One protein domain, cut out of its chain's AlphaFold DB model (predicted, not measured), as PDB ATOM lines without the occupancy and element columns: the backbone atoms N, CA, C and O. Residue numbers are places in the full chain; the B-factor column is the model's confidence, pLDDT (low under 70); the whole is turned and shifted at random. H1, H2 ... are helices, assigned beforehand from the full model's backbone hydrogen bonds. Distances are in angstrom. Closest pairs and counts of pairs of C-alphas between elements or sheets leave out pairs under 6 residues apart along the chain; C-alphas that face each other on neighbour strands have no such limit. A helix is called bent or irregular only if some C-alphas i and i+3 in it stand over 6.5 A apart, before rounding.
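Overview. This is residues 68 to 184 and 221 to 301 of the 459 residues of an uncharacterized protein of Rhizophagus irregularis (UniProt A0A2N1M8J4). A long rod of helices: H1a, H4b and H6 form an up-and-down bundle, each running against the one before it, and H7 packs along H6 in a helical hairpin. Bent arms H1b and H4a pair at one end, short H2 and H3 pack on H4, and residues 179 to 184 of H5 stick out at the opposite end. The 198 printed residues include seven named helices, H1 to H7 in order, and no named strand: all helix. The whole is only just loose, close to compact, with a radius of gyration of the C-alphas of 20.2 A and spans of 74 by 34 by 26 A.

Arrangement. By hydrogen bonds H1 and H4 were each assigned as one helix, but both are bent: C-alphas 91 and 94 are 7.4 A apart, C-alphas 150 and 153 7.9 A. Arm H1b, residues 94 to 105, touches H4a, residues 141 to 150, opposite ways at a shallow tilt of 7 degrees; the closest C-alphas, of Ser 103 and Ala 142, are 5.7 A apart. H4b, residues 153 to 168, touches H6, residues 226 to 254, with closest C-alphas of Thr 168 and Tyr 230 at 5.8 A. H6 touches H7, residues 262 to 300, opposite ways at 16 degrees, a shallow tilt; the C-alphas of Tyr 245 and Ala 279 are closest, 6.1 A. In H6, 24 of 25 O i to N i+4 pairs are within hydrogen-bond range; in the other helices and arms each pair is.

Along the chain. H1a, residues 68 to 91, begins at C-alpha (156.831, 124.294, 132.992) and is 34.8 A long. H2 is residues 127 to 131, H3 133 to 137, H5 172 to 184. H6 is 43.5 A long; H7, 57.6 A, ends at C-alpha 300 (172.084, 128.326, 127.132).

Size, cuts and confidence. Residues 185 to 220 are not printed; the gap is 20.8 A. The link H1 to H2 is long. Residues 105 to 122, 221 to 226 and 256 to 268 have pLDDT under 70.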
ATOM      1  N   LEU A  68     156.613 124.854 134.321       86.62
ATOM      2  CA  LEU A  68     156.831 124.294 132.992       86.62
ATOM      3  C   LEU A  68     155.519 123.752 132.413       86.62
ATOM      4  O   LEU A  68     155.123 124.153 131.328       86.62
ATOM      5  N   ASN A  69     154.787 122.931 133.174       89.44
ATOM      6  CA  ASN A  69     153.506 122.381 132.727       89.44
ATOM      7  C   ASN A  69     152.481 123.470 132.393       89.44
ATOM      8  O   ASN A  69     151.767 123.343 131.402       89.44
ATOM      9  N   LYS A  70     152.407 124.532 133.206       92.94
ATOM     10  CA  LYS A  70     151.505 125.661 132.970       92.94
ATOM     11  C   LYS A  70     151.798 126.313 131.620       92.94
ATOM     12  O   LYS A  70     150.907 126.390 130.784       92.94
ATOM     13  N   TYR A  71     153.036 126.752 131.398       91.50
ATOM     14  CA  TYR A  71     153.373 127.497 130.184       91.50
ATOM     15  C   TYR A  71     153.473 126.615 128.941       91.50
ATOM     16  O   TYR A  71     153.146 127.081 127.858       91.50
ATOM     17  N   SER A  72     153.835 125.337 129.076       91.56
ATOM     18  CA  SER A  72     153.732 124.381 127.968       91.56
ATOM     19  C   SER A  72     152.279 124.144 127.552       91.56
ATOM     20  O   SER A  72     151.999 124.042 126.362       91.56
ATOM     21  N   HIS A  73     151.351 124.074 128.511       93.25
ATOM     22  CA  HIS A  73     149.928 123.958 128.203       93.25
ATOM     23  C   HIS A  73     149.388 125.236 127.553       93.25
ATOM     24  O   HIS A  73     148.779 125.152 126.494       93.25
ATOM     25  N   GLU A  74     149.668 126.410 128.132       95.31
ATOM     26  CA  GLU A  74     149.262 127.702 127.557       95.31
ATOM     27  C   GLU A  74     149.818 127.902 126.140       95.31
ATOM     28  O   GLU A  74     149.069 128.300 125.252       95.31
ATOM     29  N   LEU A  75     151.096 127.578 125.907       94.44
ATOM     30  CA  LEU A  75     151.703 127.638 124.578       94.44
ATOM     31  C   LEU A  75     150.956 126.741 123.588       94.44
ATOM     32  O   LEU A  75     150.573 127.214 122.528       94.44
ATOM     33  N   ASN A  76     150.698 125.478 123.942       94.19
ATOM     34  CA  ASN A  76     150.004 124.542 123.055       94.19
ATOM     35  C   ASN A  76     148.592 125.026 122.685       94.19
ATOM     36  O   ASN A  76     148.178 124.923 121.533       94.19
ATOM     37  N   GLU A  77     147.849 125.579 123.646       96.75
ATOM     38  CA  GLU A  77     146.524 126.141 123.369       96.75
ATOM     39  C   GLU A  77     146.598 127.364 122.449       96.75
ATOM     40  O   GLU A  77     145.771 127.501 121.547       96.75
ATOM     41  N   ILE A  78     147.609 128.223 122.613       97.38
ATOM     42  CA  ILE A  78     147.815 129.364 121.716       97.38
ATOM     43  C   ILE A  78     148.246 128.900 120.321       97.38
ATOM     44  O   ILE A  78     147.683 129.381 119.346       97.38
ATOM     45  N   THR A  79     149.169 127.944 120.190       95.88
ATOM     46  CA  THR A  79     149.591 127.402 118.886       95.88
ATOM     47  C   THR A  79     148.397 126.838 118.106       95.88
ATOM     48  O   THR A  79     148.267 127.083 116.909       95.88
ATOM     49  N   LYS A  80     147.458 126.149 118.772       96.69
ATOM     50  CA  LYS A  80     146.204 125.708 118.132       96.69
ATOM     51  C   LYS A  80     145.349 126.885 117.656       96.69
ATOM     52  O   LYS A  80     144.821 126.831 116.551       96.69
ATOM     53  N   GLN A  81     145.218 127.939 118.467       98.00
ATOM     54  CA  GLN A  81     144.493 129.158 118.081       98.00
ATOM     55  C   GLN A  81     145.146 129.843 116.877       98.00
ATOM     56  O   GLN A  81     144.439 130.250 115.963       98.00
ATOM     57  N   VAL A  82     146.481 129.917 116.833       96.81
ATOM     58  CA  VAL A  82     147.230 130.485 115.702       96.81
ATOM     59  C   VAL A  82     146.894 129.756 114.402       96.81
ATOM     60  O   VAL A  82     146.600 130.417 113.411       96.81
ATOM     61  N   ILE A  83     146.860 128.419 114.413       95.19
ATOM     62  CA  ILE A  83     146.502 127.612 113.235       95.19
ATOM     63  C   ILE A  83     145.072 127.919 112.768       95.19
ATOM     64  O   ILE A  83     144.849 128.143 111.580       95.19
ATOM     65  N   ILE A  84     144.112 127.960 113.698       96.81
ATOM     66  CA  ILE A  84     142.706 128.260 113.387       96.81
ATOM     67  C   ILE A  84     142.585 129.659 112.770       96.81
ATOM     68  O   ILE A  84     141.993 129.817 111.705       96.81
ATOM     69  N   HIS A  85     143.194 130.667 113.394       96.75
ATOM     70  CA  HIS A  85     143.119 132.047 112.916       96.75
ATOM     71  C   HIS A  85     143.867 132.259 111.593       96.75
ATOM     72  O   HIS A  85     143.428 133.058 110.769       96.75
ATOM     73  N   GLU A  86     144.963 131.538 111.345       94.88
ATOM     74  CA  GLU A  86     145.625 131.539 110.037       94.88
ATOM     75  C   GLU A  86     144.676 131.044 108.934       94.88
ATOM     76  O   GLU A  86     144.591 131.649 107.862       94.88
ATOM     77  N   GLU A  87     143.948 129.955 109.191       94.12
ATOM     78  CA  GLU A  87     142.988 129.396 108.242       94.12
ATOM     79  C   GLU A  87     141.791 130.333 108.014       94.12
ATOM     80  O   GLU A  87     141.412 130.582 106.866       94.12
ATOM     81  N   GLU A  88     141.243 130.924 109.078       94.69
ATOM     82  CA  GLU A  88     140.176 131.931 109.001       94.69
ATOM     83  C   GLU A  88     140.589 133.134 108.142       94.69
ATOM     84  O   GLU A  88     139.869 133.512 107.213       94.69
ATOM     85  N   MET A  89     141.780 133.694 108.383       94.69
ATOM     86  CA  MET A  89     142.318 134.795 107.578       94.69
ATOM     87  C   MET A  89     142.511 134.383 106.119       94.69
ATOM     88  O   MET A  89     142.131 135.123 105.209       94.69
ATOM     89  N   ARG A  90     143.046 133.182 105.871       92.56
ATOM     90  CA  ARG A  90     143.237 132.661 104.512       92.56
ATOM     91  C   ARG A  90     141.915 132.575 103.751       92.56
ATOM     92  O   ARG A  90     141.875 132.946 102.577       92.56
ATOM     93  N   ASN A  91     140.845 132.150 104.417       91.81
ATOM     94  CA  ASN A  91     139.497 132.090 103.852       91.81
ATOM     95  C   ASN A  91     138.893 133.495 103.640       91.81
ATOM     96  O   ASN A  91     138.195 133.729 102.653       91.81
ATOM     97  N   GLY A  92     139.219 134.460 104.509       92.00
ATOM     98  CA  GLY A  92     138.784 135.860 104.425       92.00
ATOM     99  C   GLY A  92     139.496 136.718 103.367       92.00
ATOM    100  O   GLY A  92     139.057 137.831 103.069       92.00
ATOM    101  N   ARG A  93     140.563 136.218 102.732       91.44
ATOM    102  CA  ARG A  93     141.415 136.971 101.787       91.44
ATOM    103  C   ARG A  93     140.671 137.664 100.643       91.44
ATOM    104  O   ARG A  93     141.034 138.771 100.247       91.44
ATOM    105  N   THR A  94     139.638 137.038 100.076       88.88
ATOM    106  CA  THR A  94     138.864 137.669  98.987       88.88
ATOM    107  C   THR A  94     138.082 138.886  99.481       88.88
ATOM    108  O   THR A  94     138.023 139.901  98.784       88.88
ATOM    109  N   GLN A  95     137.515 138.797 100.685       90.62
ATOM    110  CA  GLN A  95     136.807 139.901 101.320       90.62
ATOM    111  C   GLN A  95     137.776 141.033 101.671       90.62
ATOM    112  O   GLN A  95     137.538 142.165 101.260       90.62
ATOM    113  N   LEU A  96     138.925 140.704 102.274       91.69
ATOM    114  CA  LEU A  96     140.001 141.653 102.572       91.69
ATOM    115  C   LEU A  96     140.364 142.525 101.358       91.69
ATOM    116  O   LEU A  96     140.374 143.750 101.446       91.69
ATOM    117  N   ILE A  97     140.635 141.913 100.200       88.25
ATOM    118  CA  ILE A  97     141.031 142.659  98.992       88.25
ATOM    119  C   ILE A  97     139.917 143.590  98.503       88.25
ATOM    120  O   ILE A  97     140.200 144.698  98.041       88.25
ATOM    121  N   ASN A  98     138.656 143.160  98.588       86.81
ATOM    122  CA  ASN A  98     137.522 143.996  98.196       86.81
ATOM    123  C   ASN A  98     137.343 145.174  99.164       86.81
ATOM    124  O   ASN A  98     137.181 146.307  98.712       86.81
ATOM    125  N   ASP A  99     137.445 144.936 100.469       89.50
ATOM    126  CA  ASP A  99     137.278 145.963 101.498       89.50
ATOM    127  C   ASP A  99     138.412 146.995 101.457       89.50
ATOM    128  O   ASP A  99     138.161 148.202 101.541       89.50
ATOM    129  N   LEU A 100     139.651 146.552 101.212       87.81
ATOM    130  CA  LEU A 100     140.794 147.435 100.961       87.81
ATOM    131  C   LEU A 100     140.592 148.284  99.700       87.81
ATOM    132  O   LEU A 100     140.920 149.473  99.693       87.81
ATOM    133  N   TYR A 101     140.038 147.698  98.635       84.06
ATOM    134  CA  TYR A 101     139.734 148.423  97.402       84.06
ATOM    135  C   TYR A 101     138.680 149.515  97.630       84.06
ATOM    136  O   TYR A 101     138.906 150.670  97.266       84.06
ATOM    137  N   TYR A 102     137.560 149.189  98.282       81.44
ATOM    138  CA  TYR A 102     136.503 150.162  98.566       81.44
ATOM    139  C   TYR A 102     136.936 151.246  99.552       81.44
ATOM    140  O   TYR A 102     136.572 152.408  99.372       81.44
ATOM    141  N   SER A 103     137.727 150.896 100.566       82.00
ATOM    142  CA  SER A 103     138.257 151.865 101.531       82.00
ATOM    143  C   SER A 103     139.168 152.882 100.846       82.00
ATOM    144  O   SER A 103     139.028 154.078 101.075       82.00
ATOM    145  N   ARG A 104     140.000 152.433  99.898       76.81
ATOM    146  CA  ARG A 104     140.852 153.319  99.092       76.81
ATOM    147  C   ARG A 104     140.052 154.255  98.180       76.81
ATOM    148  O   ARG A 104     140.453 155.396  97.979       76.81
ATOM    149  N   LEU A 105     138.931 153.789  97.619       67.50
ATOM    150  CA  LEU A 105     138.066 154.613  96.761       67.50
ATOM    151  C   LEU A 105     137.358 155.740  97.525       67.50
ATOM    152  O   LEU A 105     137.059 156.775  96.935       67.50
ATOM    153  N   LYS A 106     137.078 155.540  98.817       65.19
ATOM    154  CA  LYS A 106     136.392 156.524  99.668       65.19
ATOM    155  C   LYS A 106     137.316 157.647 100.163       65.19
ATOM    156  O   LYS A 106     136.823 158.616 100.733       65.19
ATOM    157  N   GLU A 107     138.629 157.550  99.946       59.22
ATOM    158  CA  GLU A 107     139.608 158.463 100.544       59.22
ATOM    159  C   GLU A 107     140.068 159.605  99.626       59.22
ATOM    160  O   GLU A 107     140.619 159.413  98.537       59.22
ATOM    161  N   VAL A 108     139.920 160.835 100.133       46.56
ATOM    162  CA  VAL A 108     140.383 162.070  99.480       46.56
ATOM    163  C   VAL A 108     141.702 162.610 100.072       46.56
ATOM    164  O   VAL A 108     142.329 163.438  99.420       46.56
ATOM    165  N   VAL A 109     142.232 162.114 101.201       49.84
ATOM    166  CA  VAL A 109     143.306 162.819 101.952       49.84
ATOM    167  C   VAL A 109     144.617 162.022 102.107       49.84
ATOM    168  O   VAL A 109     144.626 160.798 102.027       49.84
ATOM    169  N   MET A 110     145.707 162.789 102.239       46.09
ATOM    170  CA  MET A 110     147.145 162.478 102.221       46.09
ATOM    171  C   MET A 110     147.617 161.542 103.347       46.09
ATOM    172  O   MET A 110     147.141 161.630 104.475       46.09
ATOM    173  N   PHE A 111     148.611 160.707 103.035       48.81
ATOM    174  CA  PHE A 111     149.322 159.856 103.990       48.81
ATOM    175  C   PHE A 111     150.323 160.701 104.793       48.81
ATOM    176  O   PHE A 111     151.398 161.047 104.297       48.81
ATOM    177  N   GLU A 112     149.978 161.081 106.022       46.44
ATOM    178  CA  GLU A 112     150.936 161.721 106.926       46.44
ATOM    179  C   GLU A 112     151.805 160.649 107.600       46.44
ATOM    180  O   GLU A 112     151.332 159.780 108.330       46.44
ATOM    181  N   ASN A 113     153.111 160.699 107.321       42.38
ATOM    182  CA  ASN A 113     154.109 159.829 107.935       42.38
ATOM    183  C   ASN A 113     154.294 160.205 109.411       42.38
ATOM    184  O   ASN A 113     155.054 161.119 109.740       42.38
ATOM    185  N   HIS A 114     153.675 159.457 110.316       47.41
ATOM    186  CA  HIS A 114     154.006 159.523 111.736       47.41
ATOM    187  C   HIS A 114     155.103 158.513 112.059       47.41
ATOM    188  O   HIS A 114     154.878 157.440 112.607       47.41
ATOM    189  N   ASN A 115     156.336 158.870 111.711       44.38
ATOM    190  CA  ASN A 115     157.502 158.084 112.086       44.38
ATOM    191  C   ASN A 115     157.718 158.223 113.603       44.38
ATOM    192  O   ASN A 115     158.376 159.147 114.073       44.38
ATOM    193  N   THR A 116     157.111 157.333 114.387       42.97
ATOM    194  CA  THR A 116     157.306 157.273 115.837       42.97
ATOM    195  C   THR A 116     157.785 155.883 116.221       42.97
ATOM    196  O   THR A 116     157.006 154.993 116.552       42.97
ATOM    197  N   LYS A 117     159.113 155.701 116.205       45.72
ATOM    198  CA  LYS A 117     159.752 154.639 116.989       45.72
ATOM    199  C   LYS A 117     159.357 154.870 118.448       45.72
ATOM    200  O   LYS A 117     159.792 155.848 119.053       45.72
ATOM    201  N   SER A 118     158.502 154.014 119.002       41.69
ATOM    202  CA  SER A 118     158.191 154.057 120.428       41.69
ATOM    203  C   SER A 118     159.464 153.768 121.221       41.69
ATOM    204  O   SER A 118     160.094 152.727 121.052       41.69
ATOM    205  N   SER A 119     159.822 154.720 122.077       42.09
ATOM    206  CA  SER A 119     160.979 154.739 122.972       42.09
ATOM    207  C   SER A 119     160.820 153.786 124.172       42.09
ATOM    208  O   SER A 119     160.977 154.191 125.321       42.09
ATOM    209  N   GLU A 120     160.532 152.511 123.931       43.31
ATOM    210  CA  GLU A 120     160.690 151.471 124.953       43.31
ATOM    211  C   GLU A 120     161.471 150.308 124.351       43.31
ATOM    212  O   GLU A 120     161.025 149.659 123.407       43.31
ATOM    213  N   VAL A 121     162.668 150.068 124.894       51.12
ATOM    214  CA  VAL A 121     163.533 148.940 124.535       51.12
ATOM    215  C   VAL A 121     162.889 147.663 125.082       51.12
ATOM    216  O   VAL A 121     163.244 147.158 126.145       51.12
ATOM    217  N   SER A 122     161.869 147.178 124.380       61.91
ATOM    218  CA  SER A 122     161.291 145.855 124.581       61.91
ATOM    219  C   SER A 122     162.021 144.870 123.673       61.91
ATOM    220  O   SER A 122     162.158 145.109 122.479       61.91
ATOM    221  N   GLU A 123     162.466 143.749 124.241       75.62
ATOM    222  CA  GLU A 123     163.109 142.644 123.506       75.62
ATOM    223  C   GLU A 123     162.207 142.054 122.409       75.62
ATOM    224  O   GLU A 123     162.691 141.511 121.422       75.62
ATOM    225  N   VAL A 124     160.890 142.177 122.585       85.81
ATOM    226  CA  VAL A 124     159.889 141.784 121.593       85.81
ATOM    227  C   VAL A 124     159.175 143.033 121.104       85.81
ATOM    228  O   VAL A 124     158.669 143.825 121.908       85.81
ATOM    229  N   THR A 125     159.105 143.178 119.786       87.31
ATOM    230  CA  THR A 125     158.352 144.231 119.108       87.31
ATOM    231  C   THR A 125     156.877 144.143 119.523       87.31
ATOM    232  O   THR A 125     156.279 143.073 119.403       87.31
ATOM    233  N   PRO A 126     156.259 145.225 120.028       89.06
ATOM    234  CA  PRO A 126     154.872 145.180 120.484       89.06
ATOM    235  C   PRO A 126     153.903 144.754 119.376       89.06
ATOM    236  O   PRO A 126     154.034 145.196 118.240       89.06
ATOM    237  N   TYR A 127     152.872 143.972 119.708       90.00
ATOM    238  CA  TYR A 127     151.849 143.556 118.732       90.00
ATOM    239  C   TYR A 127     151.142 144.755 118.065       90.00
ATOM    240  O   TYR A 127     150.804 144.695 116.884       90.00
ATOM    241  N   ASP A 128     150.974 145.864 118.801       89.56
ATOM    242  CA  ASP A 128     150.395 147.122 118.308       89.56
ATOM    243  C   ASP A 128     151.190 147.707 117.132       89.56
ATOM    244  O   ASP A 128     150.602 148.309 116.240       89.56
ATOM    245  N   TYR A 129     152.504 147.462 117.062       91.19
ATOM    246  CA  TYR A 129     153.336 147.886 115.934       91.19
ATOM    247  C   TYR A 129     152.900 147.256 114.602       91.19
ATOM    248  O   TYR A 129     153.025 147.883 113.550       91.19
ATOM    249  N   PHE A 130     152.379 146.024 114.640       92.94
ATOM    250  CA  PHE A 130     151.871 145.323 113.459       92.94
ATOM    251  C   PHE A 130     150.373 145.542 113.238       92.94
ATOM    252  O   PHE A 130     149.915 145.472 112.101       92.94
ATOM    253  N   GLY A 131     149.608 145.790 114.303       91.06
ATOM    254  CA  GLY A 131     148.172 146.055 114.211       91.06
ATOM    255  C   GLY A 131     147.851 147.470 113.743       91.06
ATOM    256  O   GLY A 131     147.028 147.651 112.855       91.06
ATOM    257  N   ASN A 132     148.520 148.477 114.302       90.19
ATOM    258  CA  ASN A 132     148.200 149.881 114.069       90.19
ATOM    259  C   ASN A 132     149.026 150.468 112.920       90.19
ATOM    260  O   ASN A 132     149.956 151.261 113.107       90.19
ATOM    261  N   ILE A 133     148.681 150.057 111.703       91.00
ATOM    262  CA  ILE A 133     149.406 150.458 110.495       91.00
ATOM    263  C   ILE A 133     149.243 151.943 110.158       91.00
ATOM    264  O   ILE A 133     150.108 152.526 109.508       91.00
ATOM    265  N   GLU A 134     148.190 152.582 110.663       88.50
ATOM    266  CA  GLU A 134     148.024 154.036 110.600       88.50
ATOM    267  C   GLU A 134     149.126 154.757 111.378       88.50
ATOM    268  O   GLU A 134     149.841 155.593 110.829       88.50
ATOM    269  N   LYS A 135     149.319 154.377 112.645       87.06
ATOM    270  CA  LYS A 135     150.264 155.046 113.540       87.06
ATOM    271  C   LYS A 135     151.725 154.829 113.151       87.06
ATOM    272  O   LYS A 135     152.508 155.766 113.263       87.06
ATOM    273  N   TYR A 136     152.102 153.610 112.760       86.06
ATOM    274  CA  TYR A 136     153.519 153.246 112.594       86.06
ATOM    275  C   TYR A 136     153.984 153.151 111.142       86.06
ATOM    276  O   TYR A 136     155.180 153.271 110.887       86.06
ATOM    277  N   HIS A 137     153.068 152.931 110.195       85.12
ATOM    278  CA  HIS A 137     153.415 152.640 108.798       85.12
ATOM    279  C   HIS A 137     152.780 153.620 107.805       85.12
ATOM    280  O   HIS A 137     152.890 153.423 106.598       85.12
ATOM    281  N   GLY A 138     152.146 154.689 108.301       82.00
ATOM    282  CA  GLY A 138     151.648 155.800 107.488       82.00
ATOM    283  C   GLY A 138     150.423 155.459 106.645       82.00
ATOM    284  O   GLY A 138     150.186 156.118 105.638       82.00
ATOM    285  N   PHE A 139     149.660 154.423 107.008       85.38
ATOM    286  CA  PHE A 139     148.400 154.106 106.336       85.38
ATOM    287  C   PHE A 139     147.266 155.018 106.800       85.38
ATOM    288  O   PHE A 139     147.322 155.660 107.843       85.38
ATOM    289  N   SER A 140     146.192 155.054 106.026       85.06
ATOM    290  CA  SER A 140     144.991 155.774 106.406       85.06
ATOM    291  C   SER A 140     144.151 155.002 107.425       85.06
ATOM    292  O   SER A 140     144.207 153.771 107.516       85.06
ATOM    293  N   LYS A 141     143.300 155.729 108.154       87.69
ATOM    294  CA  LYS A 141     142.402 155.154 109.160       87.69
ATOM    295  C   LYS A 141     141.437 154.107 108.592       87.69
ATOM    296  O   LYS A 141     141.136 153.129 109.275       87.69
ATOM    297  N   ALA A 142     140.953 154.274 107.355       87.25
ATOM    298  CA  ALA A 142     140.041 153.294 106.762       87.25
ATOM    299  C   ALA A 142     140.768 151.987 106.420       87.25
ATOM    300  O   ALA A 142     140.266 150.908 106.731       87.25
ATOM    301  N   ILE A 143     141.973 152.077 105.840       89.00
ATOM    302  CA  ILE A 143     142.809 150.901 105.553       89.00
ATOM    303  C   ILE A 143     143.208 150.197 106.854       89.00
ATOM    304  O   ILE A 143     143.125 148.974 106.936       89.00
ATOM    305  N   ASN A 144     143.578 150.966 107.880       91.56
ATOM    306  CA  ASN A 144     143.899 150.452 109.208       91.56
ATOM    307  C   ASN A 144     142.729 149.675 109.823       91.56
ATOM    308  O   ASN A 144     142.929 148.567 110.301       91.56
ATOM    309  N   GLY A 145     141.500 150.194 109.734       92.88
ATOM    310  CA  GLY A 145     140.311 149.485 110.218       92.88
ATOM    311  C   GLY A 145     140.096 148.131 109.534       92.88
ATOM    312  O   GLY A 145     139.840 147.138 110.207       92.88
ATOM    313  N   VAL A 146     140.256 148.066 108.207       94.06
ATOM    314  CA  VAL A 146     140.151 146.799 107.460       94.06
ATOM    315  C   VAL A 146     141.257 145.821 107.862       94.06
ATOM    316  O   VAL A 146     140.986 144.641 108.066       94.06
ATOM    317  N   TRP A 147     142.494 146.304 107.999       95.69
ATOM    318  CA  TRP A 147     143.629 145.480 108.407       95.69
ATOM    319  C   TRP A 147     143.464 144.923 109.822       95.69
ATOM    320  O   TRP A 147     143.579 143.717 110.006       95.69
ATOM    321  N   VAL A 148     143.143 145.771 110.804       95.12
ATOM    322  CA  VAL A 148     142.954 145.356 112.201       95.12
ATOM    323  C   VAL A 148     141.868 144.293 112.303       95.12
ATOM    324  O   VAL A 148     142.119 143.252 112.902       95.12
ATOM    325  N   ASN A 149     140.721 144.491 111.647       95.31
ATOM    326  CA  ASN A 149     139.643 143.499 111.633       95.31
ATOM    327  C   ASN A 149     140.089 142.149 111.046       95.31
ATOM    328  O   ASN A 149     139.578 141.107 111.439       95.31
ATOM    329  N   HIS A 150     141.031 142.158 110.097       95.88
ATOM    330  CA  HIS A 150     141.566 140.935 109.498       95.88
ATOM    331  C   HIS A 150     142.530 140.201 110.435       95.88
ATOM    332  O   HIS A 150     142.494 138.979 110.502       95.88
ATOM    333  N   VAL A 151     143.381 140.925 111.174       96.69
ATOM    334  CA  VAL A 151     144.491 140.318 111.937       96.69
ATOM    335  C   VAL A 151     144.307 140.294 113.459       96.69
ATOM    336  O   VAL A 151     145.146 139.727 114.159       96.69
ATOM    337  N   GLU A 152     143.241 140.887 114.005       95.69
ATOM    338  CA  GLU A 152     143.057 141.087 115.454       95.69
ATOM    339  C   GLU A 152     143.150 139.797 116.279       95.69
ATOM    340  O   GLU A 152     143.819 139.768 117.316       95.69
ATOM    341  N   ASN A 153     142.550 138.708 115.799       96.88
ATOM    342  CA  ASN A 153     142.541 137.427 116.504       96.88
ATOM    343  C   ASN A 153     143.948 136.819 116.579       96.88
ATOM    344  O   ASN A 153     144.371 136.307 117.623       96.88
ATOM    345  N   LEU A 154     144.720 136.954 115.500       97.38
ATOM    346  CA  LEU A 154     146.111 136.523 115.462       97.38
ATOM    347  C   LEU A 154     146.994 137.402 116.368       97.38
ATOM    348  O   LEU A 154     147.830 136.889 117.115       97.38
ATOM    349  N   LEU A 155     146.781 138.721 116.374       96.31
ATOM    350  CA  LEU A 155     147.515 139.640 117.252       96.31
ATOM    351  C   LEU A 155     147.169 139.451 118.737       96.31
ATOM    352  O   LEU A 155     148.038 139.613 119.593       96.31
ATOM    353  N   SER A 156     145.945 139.029 119.060       96.88
ATOM    354  CA  SER A 156     145.570 138.607 120.415       96.88
ATOM    355  C   SER A 156     146.412 137.412 120.879       96.88
ATOM    356  O   SER A 156     146.908 137.392 122.010       96.88
ATOM    357  N   CYS A 157     146.673 136.445 119.991       97.50
ATOM    358  CA  CYS A 157     147.599 135.343 120.271       97.50
ATOM    359  C   CYS A 157     149.028 135.855 120.510       97.50
ATOM    360  O   CYS A 157     149.650 135.485 121.508       97.50
ATOM    361  N   TYR A 158     149.515 136.778 119.676       96.81
ATOM    362  CA  TYR A 158     150.823 137.422 119.855       96.81
ATOM    363  C   TYR A 158     150.957 138.098 121.229       96.81
ATOM    364  O   TYR A 158     151.966 137.945 121.928       96.81
ATOM    365  N   GLN A 159     149.928 138.835 121.655       95.38
ATOM    366  CA  GLN A 159     149.903 139.498 122.956       95.38
ATOM    367  C   GLN A 159     149.985 138.487 124.111       95.38
ATOM    368  O   GLN A 159     150.752 138.693 125.059       95.38
ATOM    369  N   LYS A 160     149.247 137.369 124.023       95.94
ATOM    370  CA  LYS A 160     149.317 136.279 125.012       95.94
ATOM    371  C   LYS A 160     150.728 135.681 125.079       95.94
ATOM    372  O   LYS A 160     151.269 135.553 126.177       95.94
ATOM    373  N   LEU A 161     151.365 135.404 123.937       95.31
ATOM    374  CA  LEU A 161     152.743 134.885 123.876       95.31
ATOM    375  C   LEU A 161     153.756 135.865 124.484       95.31
ATOM    376  O   LEU A 161     154.630 135.466 125.253       95.31
ATOM    377  N   THR A 162     153.594 137.165 124.231       92.31
ATOM    378  CA  THR A 162     154.453 138.213 124.814       92.31
ATOM    379  C   THR A 162     154.340 138.241 126.346       92.31
ATOM    380  O   THR A 162     155.332 138.435 127.056       92.31
ATOM    381  N   SER A 163     153.141 137.990 126.885       91.25
ATOM    382  CA  SER A 163     152.933 137.823 128.329       91.25
ATOM    383  C   SER A 163     153.658 136.586 128.871       91.25
ATOM    384  O   SER A 163     154.291 136.655 129.929       91.25
ATOM    385  N   ILE A 164     153.636 135.468 128.135       91.69
ATOM    386  CA  ILE A 164     154.383 134.259 128.503       91.69
ATOM    387  C   ILE A 164     155.888 134.550 128.535       91.69
ATOM    388  O   ILE A 164     156.509 134.263 129.554       91.69
ATOM    389  N   ILE A 165     156.457 135.197 127.507       89.06
ATOM    390  CA  ILE A 165     157.874 135.617 127.472       89.06
ATOM    391  C   ILE A 165     158.258 136.425 128.713       89.06
ATOM    392  O   ILE A 165     159.269 136.153 129.364       89.06
ATOM    393  N   ARG A 166     157.438 137.413 129.091       87.06
ATOM    394  CA  ARG A 166     157.705 138.236 130.279       87.06
ATOM    395  C   ARG A 166     157.753 137.387 131.550       87.06
ATOM    396  O   ARG A 166     158.603 137.610 132.409       87.06
ATOM    397  N   ASN A 167     156.861 136.407 131.663       85.62
ATOM    398  CA  ASN A 167     156.791 135.530 132.824       85.62
ATOM    399  C   ASN A 167     157.912 134.478 132.855       85.62
ATOM    400  O   ASN A 167     158.394 134.138 133.938       85.62
ATOM    401  N   THR A 168     158.352 133.981 131.694       85.12
ATOM    402  CA  THR A 168     159.402 132.958 131.586       85.12
ATOM    403  C   THR A 168     160.798 133.481 131.902       85.12
ATOM    404  O   THR A 168     161.638 132.709 132.350       85.12
ATOM    405  N   LYS A 169     161.027 134.798 131.815       80.00
ATOM    406  CA  LYS A 169     162.276 135.452 132.258       80.00
ATOM    407  C   LYS A 169     162.559 135.352 133.758       80.00
ATOM    408  O   LYS A 169     163.708 135.550 134.168       80.00
ATOM    409  N   MET A 170     161.528 135.097 134.568       77.88
ATOM    410  CA  MET A 170     161.607 135.027 136.032       77.88
ATOM    411  C   MET A 170     161.013 133.711 136.560       77.88
ATOM    412  O   MET A 170     159.963 133.721 137.219       77.88
ATOM    413  N   PRO A 171     161.667 132.564 136.286       80.44
ATOM    414  CA  PRO A 171     161.227 131.267 136.784       80.44
ATOM    415  C   PRO A 171     161.367 131.170 138.317       80.44
ATOM    416  O   PRO A 171     162.071 131.983 138.931       80.44
ATOM    417  N   PRO A 172     160.724 130.177 138.964       83.19
ATOM    418  CA  PRO A 172     160.730 130.024 140.421       83.19
ATOM    419  C   PRO A 172     162.127 130.035 141.057       83.19
ATOM    420  O   PRO A 172     162.323 130.739 142.046       83.19
ATOM    421  N   TYR A 173     163.118 129.350 140.470       76.94
ATOM    422  CA  TYR A 173     164.503 129.383 140.968       76.94
ATOM    423  C   TYR A 173     165.120 130.782 140.948       76.94
ATOM    424  O   TYR A 173     165.792 131.169 141.905       76.94
ATOM    425  N   LYS A 174     164.877 131.551 139.881       77.19
ATOM    426  CA  LYS A 174     165.414 132.908 139.754       77.19
ATOM    427  C   LYS A 174     164.787 133.849 140.778       77.19
ATOM    428  O   LYS A 174     165.512 134.538 141.484       77.19
ATOM    429  N   LYS A 175     163.465 133.768 140.954       81.81
ATOM    430  CA  LYS A 175     162.738 134.506 142.002       81.81
ATOM    431  C   LYS A 175     163.224 134.147 143.406       81.81
ATOM    432  O   LYS A 175     163.440 135.032 144.228       81.81
ATOM    433  N   ALA A 176     163.405 132.855 143.687       79.69
ATOM    434  CA  ALA A 176     163.872 132.384 144.988       79.69
ATOM    435  C   ALA A 176     165.289 132.881 145.303       79.69
ATOM    436  O   ALA A 176     165.566 133.278 146.435       79.69
ATOM    437  N   PHE A 177     166.172 132.905 144.306       75.25
ATOM    438  CA  PHE A 177     167.507 133.465 144.462       75.25
ATOM    439  C   PHE A 177     167.496 134.978 144.657       75.25
ATOM    440  O   PHE A 177     168.129 135.451 145.593       75.25
ATOM    441  N   GLU A 178     166.774 135.737 143.828       74.38
ATOM    442  CA  GLU A 178     166.678 137.196 143.976       74.38
ATOM    443  C   GLU A 178     166.148 137.571 145.369       74.38
ATOM    444  O   GLU A 178     166.686 138.468 146.022       74.38
ATOM    445  N   ALA A 179     165.168 136.819 145.882       80.69
ATOM    446  CA  ALA A 179     164.664 136.973 147.244       80.69
ATOM    447  C   ALA A 179     165.714 136.626 148.316       80.69
ATOM    448  O   ALA A 179     165.853 137.355 149.302       80.69
ATOM    449  N   ALA A 180     166.477 135.541 148.137       75.88
ATOM    450  CA  ALA A 180     167.531 135.139 149.069       75.88
ATOM    451  C   ALA A 180     168.679 136.157 149.114       75.88
ATOM    452  O   ALA A 180     169.110 136.557 150.194       75.88
ATOM    453  N   VAL A 181     169.130 136.625 147.949       70.38
ATOM    454  CA  VAL A 181     170.150 137.669 147.811       70.38
ATOM    455  C   VAL A 181     169.675 138.962 148.469       70.38
ATOM    456  O   VAL A 181     170.393 139.518 149.298       70.38
ATOM    457  N   SER A 182     168.441 139.390 148.194       75.25
ATOM    458  CA  SER A 182     167.846 140.575 148.827       75.25
ATOM    459  C   SER A 182     167.789 140.444 150.353       75.25
ATOM    460  O   SER A 182     168.153 141.377 151.066       75.25
ATOM    461  N   SER A 183     167.411 139.268 150.865       77.56
ATOM    462  CA  SER A 183     167.361 138.992 152.309       77.56
ATOM    463  C   SER A 183     168.752 139.037 152.955       77.56
ATOM    464  O   SER A 183     168.906 139.566 154.056       77.56
ATOM    465  N   LEU A 184     169.782 138.522 152.274       72.06
ATOM    466  CA  LEU A 184     171.173 138.589 152.737       72.06
ATOM    467  C   LEU A 184     171.696 140.028 152.776       72.06
ATOM    468  O   LEU A 184     172.356 140.409 153.742       72.06
ATOM    469  N   SER A 221     173.253 123.452 139.998       53.34
ATOM    470  CA  SER A 221     173.081 123.519 138.550       53.34
ATOM    471  C   SER A 221     171.774 124.254 138.248       53.34
ATOM    472  O   SER A 221     170.694 123.805 138.629       53.34
ATOM    473  N   ILE A 222     171.857 125.411 137.586       53.66
ATOM    474  CA  ILE A 222     170.663 126.084 137.058       53.66
ATOM    475  C   ILE A 222     170.036 125.128 136.035       53.66
ATOM    476  O   ILE A 222     170.735 124.714 135.100       53.66
ATOM    477  N   PRO A 223     168.757 124.736 136.186       51.12
ATOM    478  CA  PRO A 223     168.108 123.879 135.211       51.12
ATOM    479  C   PRO A 223     168.136 124.556 133.837       51.12
ATOM    480  O   PRO A 223     167.477 125.567 133.611       51.12
ATOM    481  N   ARG A 224     168.874 123.970 132.886       53.78
ATOM    482  CA  ARG A 224     168.887 124.410 131.475       53.78
ATOM    483  C   ARG A 224     167.493 124.352 130.832       53.78
ATOM    484  O   ARG A 224     167.262 124.941 129.794       53.78
ATOM    485  N   ILE A 225     166.563 123.630 131.456       49.69
ATOM    486  CA  ILE A 225     165.202 123.358 130.982       49.69
ATOM    487  C   ILE A 225     164.341 124.636 130.930       49.69
ATOM    488  O   ILE A 225     163.409 124.704 130.131       49.69
ATOM    489  N   ASP A 226     164.672 125.667 131.711       60.22
ATOM    490  CA  ASP A 226     163.813 126.848 131.869       60.22
ATOM    491  C   ASP A 226     163.820 127.772 130.634       60.22
ATOM    492  O   ASP A 226     162.830 128.455 130.368       60.22
ATOM    493  N   GLN A 227     164.889 127.747 129.828       76.69
ATOM    494  CA  GLN A 227     164.977 128.552 128.603       76.69
ATOM    495  C   GLN A 227     164.298 127.901 127.395       76.69
ATOM    496  O   GLN A 227     164.010 128.581 126.415       76.69
ATOM    497  N   LYS A 228     163.957 126.609 127.467       83.62
ATOM    498  CA  LYS A 228     163.269 125.926 126.368       83.62
ATOM    499  C   LYS A 228     161.909 126.560 126.074       83.62
ATOM    500  O   LYS A 228     161.644 126.906 124.933       83.62
ATOM    501  N   ILE A 229     161.074 126.749 127.100       87.06
ATOM    502  CA  ILE A 229     159.740 127.352 126.927       87.06
ATOM    503  C   ILE A 229     159.868 128.780 126.407       87.06
ATOM    504  O   ILE A 229     159.103 129.183 125.542       87.06
ATOM    505  N   TYR A 230     160.847 129.531 126.914       89.88
ATOM    506  CA  TYR A 230     161.147 130.869 126.417       89.88
ATOM    507  C   TYR A 230     161.392 130.863 124.901       89.88
ATOM    508  O   TYR A 230     160.724 131.592 124.174       89.88
ATOM    509  N   LEU A 231     162.294 129.996 124.432       91.00
ATOM    510  CA  LEU A 231     162.639 129.882 123.017       91.00
ATOM    511  C   LEU A 231     161.461 129.366 122.176       91.00
ATOM    512  O   LEU A 231     161.209 129.913 121.108       91.00
ATOM    513  N   ASP A 232     160.718 128.365 122.659       91.62
ATOM    514  CA  ASP A 232     159.551 127.807 121.960       91.62
ATOM    515  C   ASP A 232     158.458 128.878 121.755       91.62
ATOM    516  O   ASP A 232     157.929 129.031 120.656       91.62
ATOM    517  N   VAL A 233     158.167 129.681 122.786       93.12
ATOM    518  CA  VAL A 233     157.204 130.797 122.705       93.12
ATOM    519  C   VAL A 233     157.694 131.882 121.745       93.12
ATOM    520  O   VAL A 233     156.901 132.446 120.993       93.12
ATOM    521  N   PHE A 234     158.995 132.180 121.752       93.06
ATOM    522  CA  PHE A 234     159.571 133.178 120.853       93.06
ATOM    523  C   PHE A 234     159.497 132.719 119.388       93.06
ATOM    524  O   PHE A 234     159.150 133.509 118.514       93.06
ATOM    525  N   PHE A 235     159.721 131.433 119.107       94.38
ATOM    526  CA  PHE A 235     159.502 130.883 117.766       94.38
ATOM    527  C   PHE A 235     158.036 130.949 117.324       94.38
ATOM    528  O   PHE A 235     157.780 131.220 116.153       94.38
ATOM    529  N   GLU A 236     157.069 130.772 118.226       95.75
ATOM    530  CA  GLU A 236     155.652 130.962 117.884       95.75
ATOM    531  C   GLU A 236     155.335 132.437 117.563       95.75
ATOM    532  O   GLU A 236     154.561 132.733 116.657       95.75
ATOM    533  N   ILE A 237     156.003 133.388 118.224       95.44
ATOM    534  CA  ILE A 237     155.947 134.809 117.844       95.44
ATOM    535  C   ILE A 237     156.493 135.026 116.426       95.44
ATOM    536  O   ILE A 237     155.845 135.713 115.632       95.44
ATOM    537  N   ILE A 238     157.635 134.418 116.081       94.19
ATOM    538  CA  ILE A 238     158.171 134.450 114.710       94.19
ATOM    539  C   ILE A 238     157.163 133.850 113.721       94.19
ATOM    540  O   ILE A 238     156.963 134.404 112.642       94.19
ATOM    541  N   ASN A 239     156.499 132.748 114.080       95.12
ATOM    542  CA  ASN A 239     155.478 132.123 113.240       95.12
ATOM    543  C   ASN A 239     154.337 133.102 112.922       95.12
ATOM    544  O   ASN A 239     154.005 133.305 111.755       95.12
ATOM    545  N   ILE A 240     153.821 133.808 113.933       96.75
ATOM    546  CA  ILE A 240     152.819 134.863 113.731       96.75
ATOM    547  C   ILE A 240     153.347 135.970 112.807       96.75
ATOM    548  O   ILE A 240     152.640 136.383 111.888       96.75
ATOM    549  N   GLN A 241     154.589 136.434 112.992       95.50
ATOM    550  CA  GLN A 241     155.185 137.443 112.105       95.50
ATOM    551  C   GLN A 241     155.264 136.955 110.653       95.50
ATOM    552  O   GLN A 241     154.935 137.702 109.734       95.50
ATOM    553  N   LYS A 242     155.623 135.686 110.434       92.38
ATOM    554  CA  LYS A 242     155.645 135.072 109.098       92.38
ATOM    555  C   LYS A 242     154.249 135.009 108.482       92.38
ATOM    556  O   LYS A 242     154.104 135.341 107.308       92.38
ATOM    557  N   ILE A 243     153.224 134.647 109.256       94.31
ATOM    558  CA  ILE A 243     151.829 134.654 108.790       94.31
ATOM    559  C   ILE A 243     151.419 136.069 108.359       94.31
ATOM    560  O   ILE A 243     150.945 136.252 107.238       94.31
ATOM    561  N   LEU A 244     151.673 137.084 109.193       96.12
ATOM    562  CA  LEU A 244     151.380 138.484 108.860       96.12
ATOM    563  C   LEU A 244     152.123 138.931 107.594       96.12
ATOM    564  O   LEU A 244     151.535 139.562 106.720       96.12
ATOM    565  N   TYR A 245     153.399 138.566 107.458       93.19
ATOM    566  CA  TYR A 245     154.184 138.837 106.256       93.19
ATOM    567  C   TYR A 245     153.565 138.192 105.007       93.19
ATOM    568  O   TYR A 245     153.470 138.840 103.964       93.19
ATOM    569  N   HIS A 246     153.090 136.947 105.098       89.50
ATOM    570  CA  HIS A 246     152.404 136.282 103.991       89.50
ATOM    571  C   HIS A 246     151.079 136.960 103.614       89.50
ATOM    572  O   HIS A 246     150.784 137.062 102.423       89.50
ATOM    573  N   GLU A 247     150.316 137.467 104.584       93.12
ATOM    574  CA  GLU A 247     149.118 138.273 104.311       93.12
ATOM    575  C   GLU A 247     149.475 139.583 103.595       93.12
ATOM    576  O   GLU A 247     148.855 139.931 102.590       93.12
ATOM    577  N   VAL A 248     150.531 140.274 104.032       91.94
ATOM    578  CA  VAL A 248     151.014 141.494 103.364       91.94
ATOM    579  C   VAL A 248     151.467 141.207 101.930       91.94
ATOM    580  O   VAL A 248     151.094 141.938 101.011       91.94
ATOM    581  N   LEU A 249     152.220 140.126 101.701       85.88
ATOM    582  CA  LEU A 249     152.606 139.712 100.350       85.88
ATOM    583  C   LEU A 249     151.387 139.415  99.475       85.88
ATOM    584  O   LEU A 249     151.330 139.866  98.331       85.88
ATOM    585  N   PHE A 250     150.395 138.710 100.021       86.94
ATOM    586  CA  PHE A 250     149.154 138.427  99.312       86.94
ATOM    587  C   PHE A 250     148.436 139.719  98.891       86.94
ATOM    588  O   PHE A 250     147.982 139.814  97.747       86.94
ATOM    589  N   ILE A 251     148.391 140.734  99.765       88.19
ATOM    590  CA  ILE A 251     147.844 142.062  99.445       88.19
ATOM    591  C   ILE A 251     148.639 142.724  98.314       88.19
ATOM    592  O   ILE A 251     148.036 143.232  97.368       88.19
ATOM    593  N   ILE A 252     149.974 142.709  98.373       82.62
ATOM    594  CA  ILE A 252     150.835 143.307  97.338       82.62
ATOM    595  C   ILE A 252     150.585 142.661  95.966       82.62
ATOM    596  O   ILE A 252     150.531 143.376  94.958       82.62
ATOM    597  N   GLU A 253     150.418 141.336  95.926       80.81
ATOM    598  CA  GLU A 253     150.218 140.558  94.698       80.81
ATOM    599  C   GLU A 253     148.791 140.683  94.130       80.81
ATOM    600  O   GLU A 253     148.621 140.721  92.913       80.81
ATOM    601  N   ASN A 254     147.766 140.805  94.985       79.88
ATOM    602  CA  ASN A 254     146.352 140.742  94.578       79.88
ATOM    603  C   ASN A 254     145.594 142.077  94.672       79.88
ATOM    604  O   ASN A 254     144.391 142.126  94.396       79.88
ATOM    605  N   ALA A 255     146.261 143.171  95.047       75.81
ATOM    606  CA  ALA A 255     145.636 144.486  95.127       75.81
ATOM    607  C   ALA A 255     145.005 144.898  93.783       75.81
ATOM    608  O   ALA A 255     145.681 145.059  92.765       75.81
ATOM    609  N   LYS A 256     143.689 145.130  93.795       69.81
ATOM    610  CA  LYS A 256     142.958 145.712  92.664       69.81
ATOM    611  C   LYS A 256     143.260 147.212  92.604       69.81
ATOM    612  O   LYS A 256     143.127 147.917  93.602       69.81
ATOM    613  N   TYR A 257     143.665 147.710  91.440       61.62
ATOM    614  CA  TYR A 257     143.974 149.127  91.231       61.62
ATOM    615  C   TYR A 257     142.891 149.782  90.368       61.62
ATOM    616  O   TYR A 257     142.495 149.236  89.337       61.62
ATOM    617  N   ALA A 258     142.395 150.944  90.806       53.72
ATOM    618  CA  ALA A 258     141.385 151.706  90.071       53.72
ATOM    619  C   ALA A 258     141.920 152.141  88.693       53.72
ATOM    620  O   ALA A 258     143.062 152.587  88.579       53.72
ATOM    621  N   LYS A 259     141.090 152.000  87.650       52.44
ATOM    622  CA  LYS A 259     141.457 152.245  86.242       52.44
ATOM    623  C   LYS A 259     141.434 153.725  85.824       52.44
ATOM    624  O   LYS A 259     141.916 154.032  84.740       52.44
ATOM    625  N   SER A 260     140.855 154.630  86.616       52.53
ATOM    626  CA  SER A 260     140.456 155.963  86.142       52.53
ATOM    627  C   SER A 260     141.274 157.123  86.729       52.53
ATOM    628  O   SER A 260     141.314 157.329  87.938       52.53
ATOM    629  N   ASN A 261     141.842 157.924  85.818       54.53
ATOM    630  CA  ASN A 261     142.608 159.171  85.982       54.53
ATOM    631  C   ASN A 261     144.002 159.083  86.640       54.53
ATOM    632  O   ASN A 261     144.265 158.302  87.551       54.53
ATOM    633  N   LEU A 262     144.907 159.955  86.169       57.00
ATOM    634  CA  LEU A 262     146.335 160.035  86.535       57.00
ATOM    635  C   LEU A 262     146.571 160.129  88.057       57.00
ATOM    636  O   LEU A 262     147.518 159.552  88.587       57.00
ATOM    637  N   PHE A 263     145.657 160.797  88.764       56.81
ATOM    638  CA  PHE A 263     145.666 160.950  90.220       56.81
ATOM    639  C   PHE A 263     145.377 159.641  90.979       56.81
ATOM    640  O   PHE A 263     145.908 159.418  92.063       56.81
ATOM    641  N   ALA A 264     144.572 158.733  90.417       59.84
ATOM    642  CA  ALA A 264     144.362 157.413  91.013       59.84
ATOM    643  C   ALA A 264     145.587 156.508  90.817       59.84
ATOM    644  O   ALA A 264     145.918 155.707  91.690       59.84
ATOM    645  N   ILE A 265     146.297 156.654  89.693       60.88
ATOM    646  CA  ILE A 265     147.512 155.888  89.381       60.88
ATOM    647  C   ILE A 265     148.652 156.255  90.343       60.88
ATOM    648  O   ILE A 265     149.304 155.356  90.879       60.88
ATOM    649  N   SER A 266     148.865 157.547  90.622       63.75
ATOM    650  CA  SER A 266     149.881 157.991  91.589       63.75
ATOM    651  C   SER A 266     149.585 157.484  93.005       63.75
ATOM    652  O   SER A 266     150.464 156.893  93.635       63.75
ATOM    653  N   LYS A 267     148.333 157.590  93.466       67.06
ATOM    654  CA  LYS A 267     147.891 157.057  94.769       67.06
ATOM    655  C   LYS A 267     148.043 155.538  94.879       67.06
ATOM    656  O   LYS A 267     148.444 155.018  95.919       67.06
ATOM    657  N   ASN A 268     147.763 154.804  93.802       67.75
ATOM    658  CA  ASN A 268     147.966 153.355  93.752       67.75
ATOM    659  C   ASN A 268     149.449 152.979  93.908       67.75
ATOM    660  O   ASN A 268     149.765 152.016  94.611       67.75
ATOM    661  N   LYS A 269     150.356 153.752  93.296       72.38
ATOM    662  CA  LYS A 269     151.809 153.566  93.423       72.38
ATOM    663  C   LYS A 269     152.290 153.834  94.852       72.38
ATOM    664  O   LYS A 269     153.104 153.069  95.368       72.38
ATOM    665  N   GLU A 270     151.760 154.867  95.497       75.25
ATOM    666  CA  GLU A 270     152.086 155.223  96.882       75.25
ATOM    667  C   GLU A 270     151.589 154.175  97.886       75.25
ATOM    668  O   GLU A 270     152.375 153.670  98.681       75.25
ATOM    669  N   CYS A 271     150.333 153.731  97.780       77.75
ATOM    670  CA  CYS A 271     149.804 152.667  98.639       77.75
ATOM    671  C   CYS A 271     150.585 151.352  98.469       77.75
ATOM    672  O   CYS A 271     150.923 150.693  99.451       77.75
ATOM    673  N   LYS A 272     150.952 150.991  97.230       79.31
ATOM    674  CA  LYS A 272     151.821 149.832  96.972       79.31
ATOM    675  C   LYS A 272     153.191 150.001  97.638       79.31
ATOM    676  O   LYS A 272     153.730 149.029  98.155       79.31
ATOM    677  N   LYS A 273     153.754 151.214  97.640       82.25
ATOM    678  CA  LYS A 273     155.016 151.523  98.327       82.25
ATOM    679  C   LYS A 273     154.890 151.353  99.845       82.25
ATOM    680  O   LYS A 273     155.780 150.756 100.434       82.25
ATOM    681  N   LEU A 274     153.790 151.799 100.456       85.19
ATOM    682  CA  LEU A 274     153.552 151.623 101.896       85.19
ATOM    683  C   LEU A 274     153.486 150.144 102.294       85.19
ATOM    684  O   LEU A 274     154.167 149.739 103.229       85.19
ATOM    685  N   TRP A 275     152.756 149.308 101.545       88.06
ATOM    686  CA  TRP A 275     152.715 147.860 101.810       88.06
ATOM    687  C   TRP A 275     154.087 147.189 101.678       88.06
ATOM    688  O   TRP A 275     154.396 146.289 102.453       88.06
ATOM    689  N   LYS A 276     154.932 147.642 100.742       84.69
ATOM    690  CA  LYS A 276     156.318 147.156 100.620       84.69
ATOM    691  C   LYS A 276     157.167 147.533 101.830       84.69
ATOM    692  O   LYS A 276     157.797 146.657 102.407       84.69
ATOM    693  N   ILE A 277     157.139 148.806 102.230       86.06
ATOM    694  CA  ILE A 277     157.865 149.286 103.416       86.06
ATOM    695  C   ILE A 277     157.392 148.524 104.656       86.06
ATOM    696  O   ILE A 277     158.204 148.105 105.475       86.06
ATOM    697  N   PHE A 278     156.085 148.280 104.776       90.12
ATOM    698  CA  PHE A 278     155.550 147.486 105.874       90.12
ATOM    699  C   PHE A 278     156.075 146.043 105.852       90.12
ATOM    700  O   PHE A 278     156.494 145.542 106.893       90.12
ATOM    701  N   ALA A 279     156.128 145.397 104.682       89.62
ATOM    702  CA  ALA A 279     156.705 144.061 104.531       89.62
ATOM    703  C   ALA A 279     158.187 144.019 104.950       89.62
ATOM    704  O   ALA A 279     158.581 143.126 105.699       89.62
ATOM    705  N   GLU A 280     158.985 145.005 104.526       87.25
ATOM    706  CA  GLU A 280     160.400 145.154 104.904       87.25
ATOM    707  C   GLU A 280     160.562 145.373 106.417       87.25
ATOM    708  O   GLU A 280     161.378 144.713 107.058       87.25
ATOM    709  N   ASN A 281     159.735 146.232 107.020       89.94
ATOM    710  CA  ASN A 281     159.722 146.465 108.467       89.94
ATOM    711  C   ASN A 281     159.380 145.189 109.256       89.94
ATOM    712  O   ASN A 281     159.934 144.951 110.333       89.94
ATOM    713  N   LEU A 282     158.474 144.361 108.729       91.94
ATOM    714  CA  LEU A 282     158.089 143.080 109.323       91.94
ATOM    715  C   LEU A 282     159.245 142.072 109.263       91.94
ATOM    716  O   LEU A 282     159.530 141.395 110.254       91.94
ATOM    717  N   GLN A 283     159.956 142.025 108.134       90.19
ATOM    718  CA  GLN A 283     161.164 141.214 107.976       90.19
ATOM    719  C   GLN A 283     162.283 141.674 108.912       90.19
ATOM    720  O   GLN A 283     162.869 140.839 109.594       90.19
ATOM    721  N   TYR A 284     162.524 142.982 109.020       90.25
ATOM    722  CA  TYR A 284     163.532 143.529 109.926       90.25
ATOM    723  C   TYR A 284     163.236 143.173 111.390       90.25
ATOM    724  O   TYR A 284     164.100 142.668 112.099       90.25
ATOM    725  N   SER A 285     161.985 143.333 111.836       92.38
ATOM    726  CA  SER A 285     161.588 142.914 113.187       92.38
ATOM    727  C   SER A 285     161.759 141.403 113.411       92.38
ATOM    728  O   SER A 285     162.244 140.979 114.459       92.38
ATOM    729  N   THR A 286     161.410 140.586 112.413       93.31
ATOM    730  CA  THR A 286     161.608 139.127 112.445       93.31
ATOM    731  C   THR A 286     163.096 138.774 112.577       93.31
ATOM    732  O   THR A 286     163.455 137.890 113.352       93.31
ATOM    733  N   GLN A 287     163.971 139.496 111.871       93.19
ATOM    734  CA  GLN A 287     165.422 139.323 111.925       93.19
ATOM    735  C   GLN A 287     165.984 139.631 113.322       93.19
ATOM    736  O   GLN A 287     166.708 138.810 113.882       93.19
ATOM    737  N   GLU A 288     165.612 140.770 113.913       92.38
ATOM    738  CA  GLU A 288     166.042 141.171 115.266       92.38
ATOM    739  C   GLU A 288     165.617 140.142 116.329       92.38
ATOM    740  O   GLU A 288     166.406 139.733 117.191       92.38
ATOM    741  N   HIS A 289     164.384 139.638 116.235       93.00
ATOM    742  CA  HIS A 289     163.902 138.577 117.118       93.00
ATOM    743  C   HIS A 289     164.675 137.261 116.924       93.00
ATOM    744  O   HIS A 289     165.045 136.614 117.903       93.00
ATOM    745  N   LEU A 290     164.984 136.867 115.684       93.25
ATOM    746  CA  LEU A 290     165.779 135.666 115.405       93.25
ATOM    747  C   LEU A 290     167.216 135.773 115.934       93.25
ATOM    748  O   LEU A 290     167.744 134.788 116.453       93.25
ATOM    749  N   TYR A 291     167.841 136.953 115.868       92.44
ATOM    750  CA  TYR A 291     169.145 137.182 116.497       92.44
ATOM    751  C   TYR A 291     169.091 137.025 118.014       92.44
ATOM    752  O   TYR A 291     169.956 136.372 118.602       92.44
ATOM    753  N   THR A 292     168.036 137.548 118.637       90.69
ATOM    754  CA  THR A 292     167.798 137.402 120.076       90.69
ATOM    755  C   THR A 292     167.645 135.930 120.474       90.69
ATOM    756  O   THR A 292     168.264 135.467 121.441       90.69
ATOM    757  N   ILE A 293     166.879 135.158 119.694       90.81
ATOM    758  CA  ILE A 293     166.726 133.706 119.876       90.81
ATOM    759  C   ILE A 293     168.078 133.005 119.734       90.81
ATOM    760  O   ILE A 293     168.426 132.195 120.592       90.81
ATOM    761  N   LYS A 294     168.853 133.323 118.690       90.25
ATOM    762  CA  LYS A 294     170.175 132.731 118.448       90.25
ATOM    763  C   LYS A 294     171.119 132.969 119.629       90.25
ATOM    764  O   LYS A 294     171.642 132.005 120.182       90.25
ATOM    765  N   GLN A 295     171.262 134.216 120.077       88.88
ATOM    766  CA  GLN A 295     172.126 134.575 121.207       88.88
ATOM    767  C   GLN A 295     171.693 133.876 122.508       88.88
ATOM    768  O   GLN A 295     172.518 133.356 123.270       88.88
ATOM    769  N   THR A 296     170.384 133.820 122.759       86.62
ATOM    770  CA  THR A 296     169.832 133.144 123.941       86.62
ATOM    771  C   THR A 296     170.060 131.633 123.871       86.62
ATOM    772  O   THR A 296     170.478 131.023 124.855       86.62
ATOM    773  N   ALA A 297     169.854 131.014 122.709       87.62
ATOM    774  CA  ALA A 297     170.056 129.583 122.506       87.62
ATOM    775  C   ALA A 297     171.537 129.173 122.598       87.62
ATOM    776  O   ALA A 297     171.849 128.131 123.174       87.62
ATOM    777  N   GLU A 298     172.458 129.987 122.075       86.19
ATOM    778  CA  GLU A 298     173.904 129.749 122.167       86.19
ATOM    779  C   GLU A 298     174.395 129.828 123.617       86.19
ATOM    780  O   GLU A 298     175.045 128.900 124.107       86.19
ATOM    781  N   SER A 299     174.014 130.886 124.342       82.31
ATOM    782  CA  SER A 299     174.414 131.078 125.746       82.31
ATOM    783  C   SER A 299     173.867 129.993 126.686       82.31
ATOM    784  O   SER A 299     174.520 129.628 127.668       82.31
ATOM    785  N   SER A 300     172.710 129.412 126.364       80.00
ATOM    786  CA  SER A 300     172.084 128.326 127.132       80.00
ATOM    787  C   SER A 300     172.382 126.916 126.643       80.00
ATOM    788  O   SER A 300     171.986 125.945 127.298       80.00
ATOM    789  N   ARG A 301     173.140 126.781 125.547       81.06
ATOM    790  CA  ARG A 301     173.487 125.501 124.911       81.06
ATOM    791  C   ARG A 301     172.256 124.721 124.425       81.06
ATOM    792  O   ARG A 301     172.221 123.492 124.500       81.06
TER     793      ARG A 301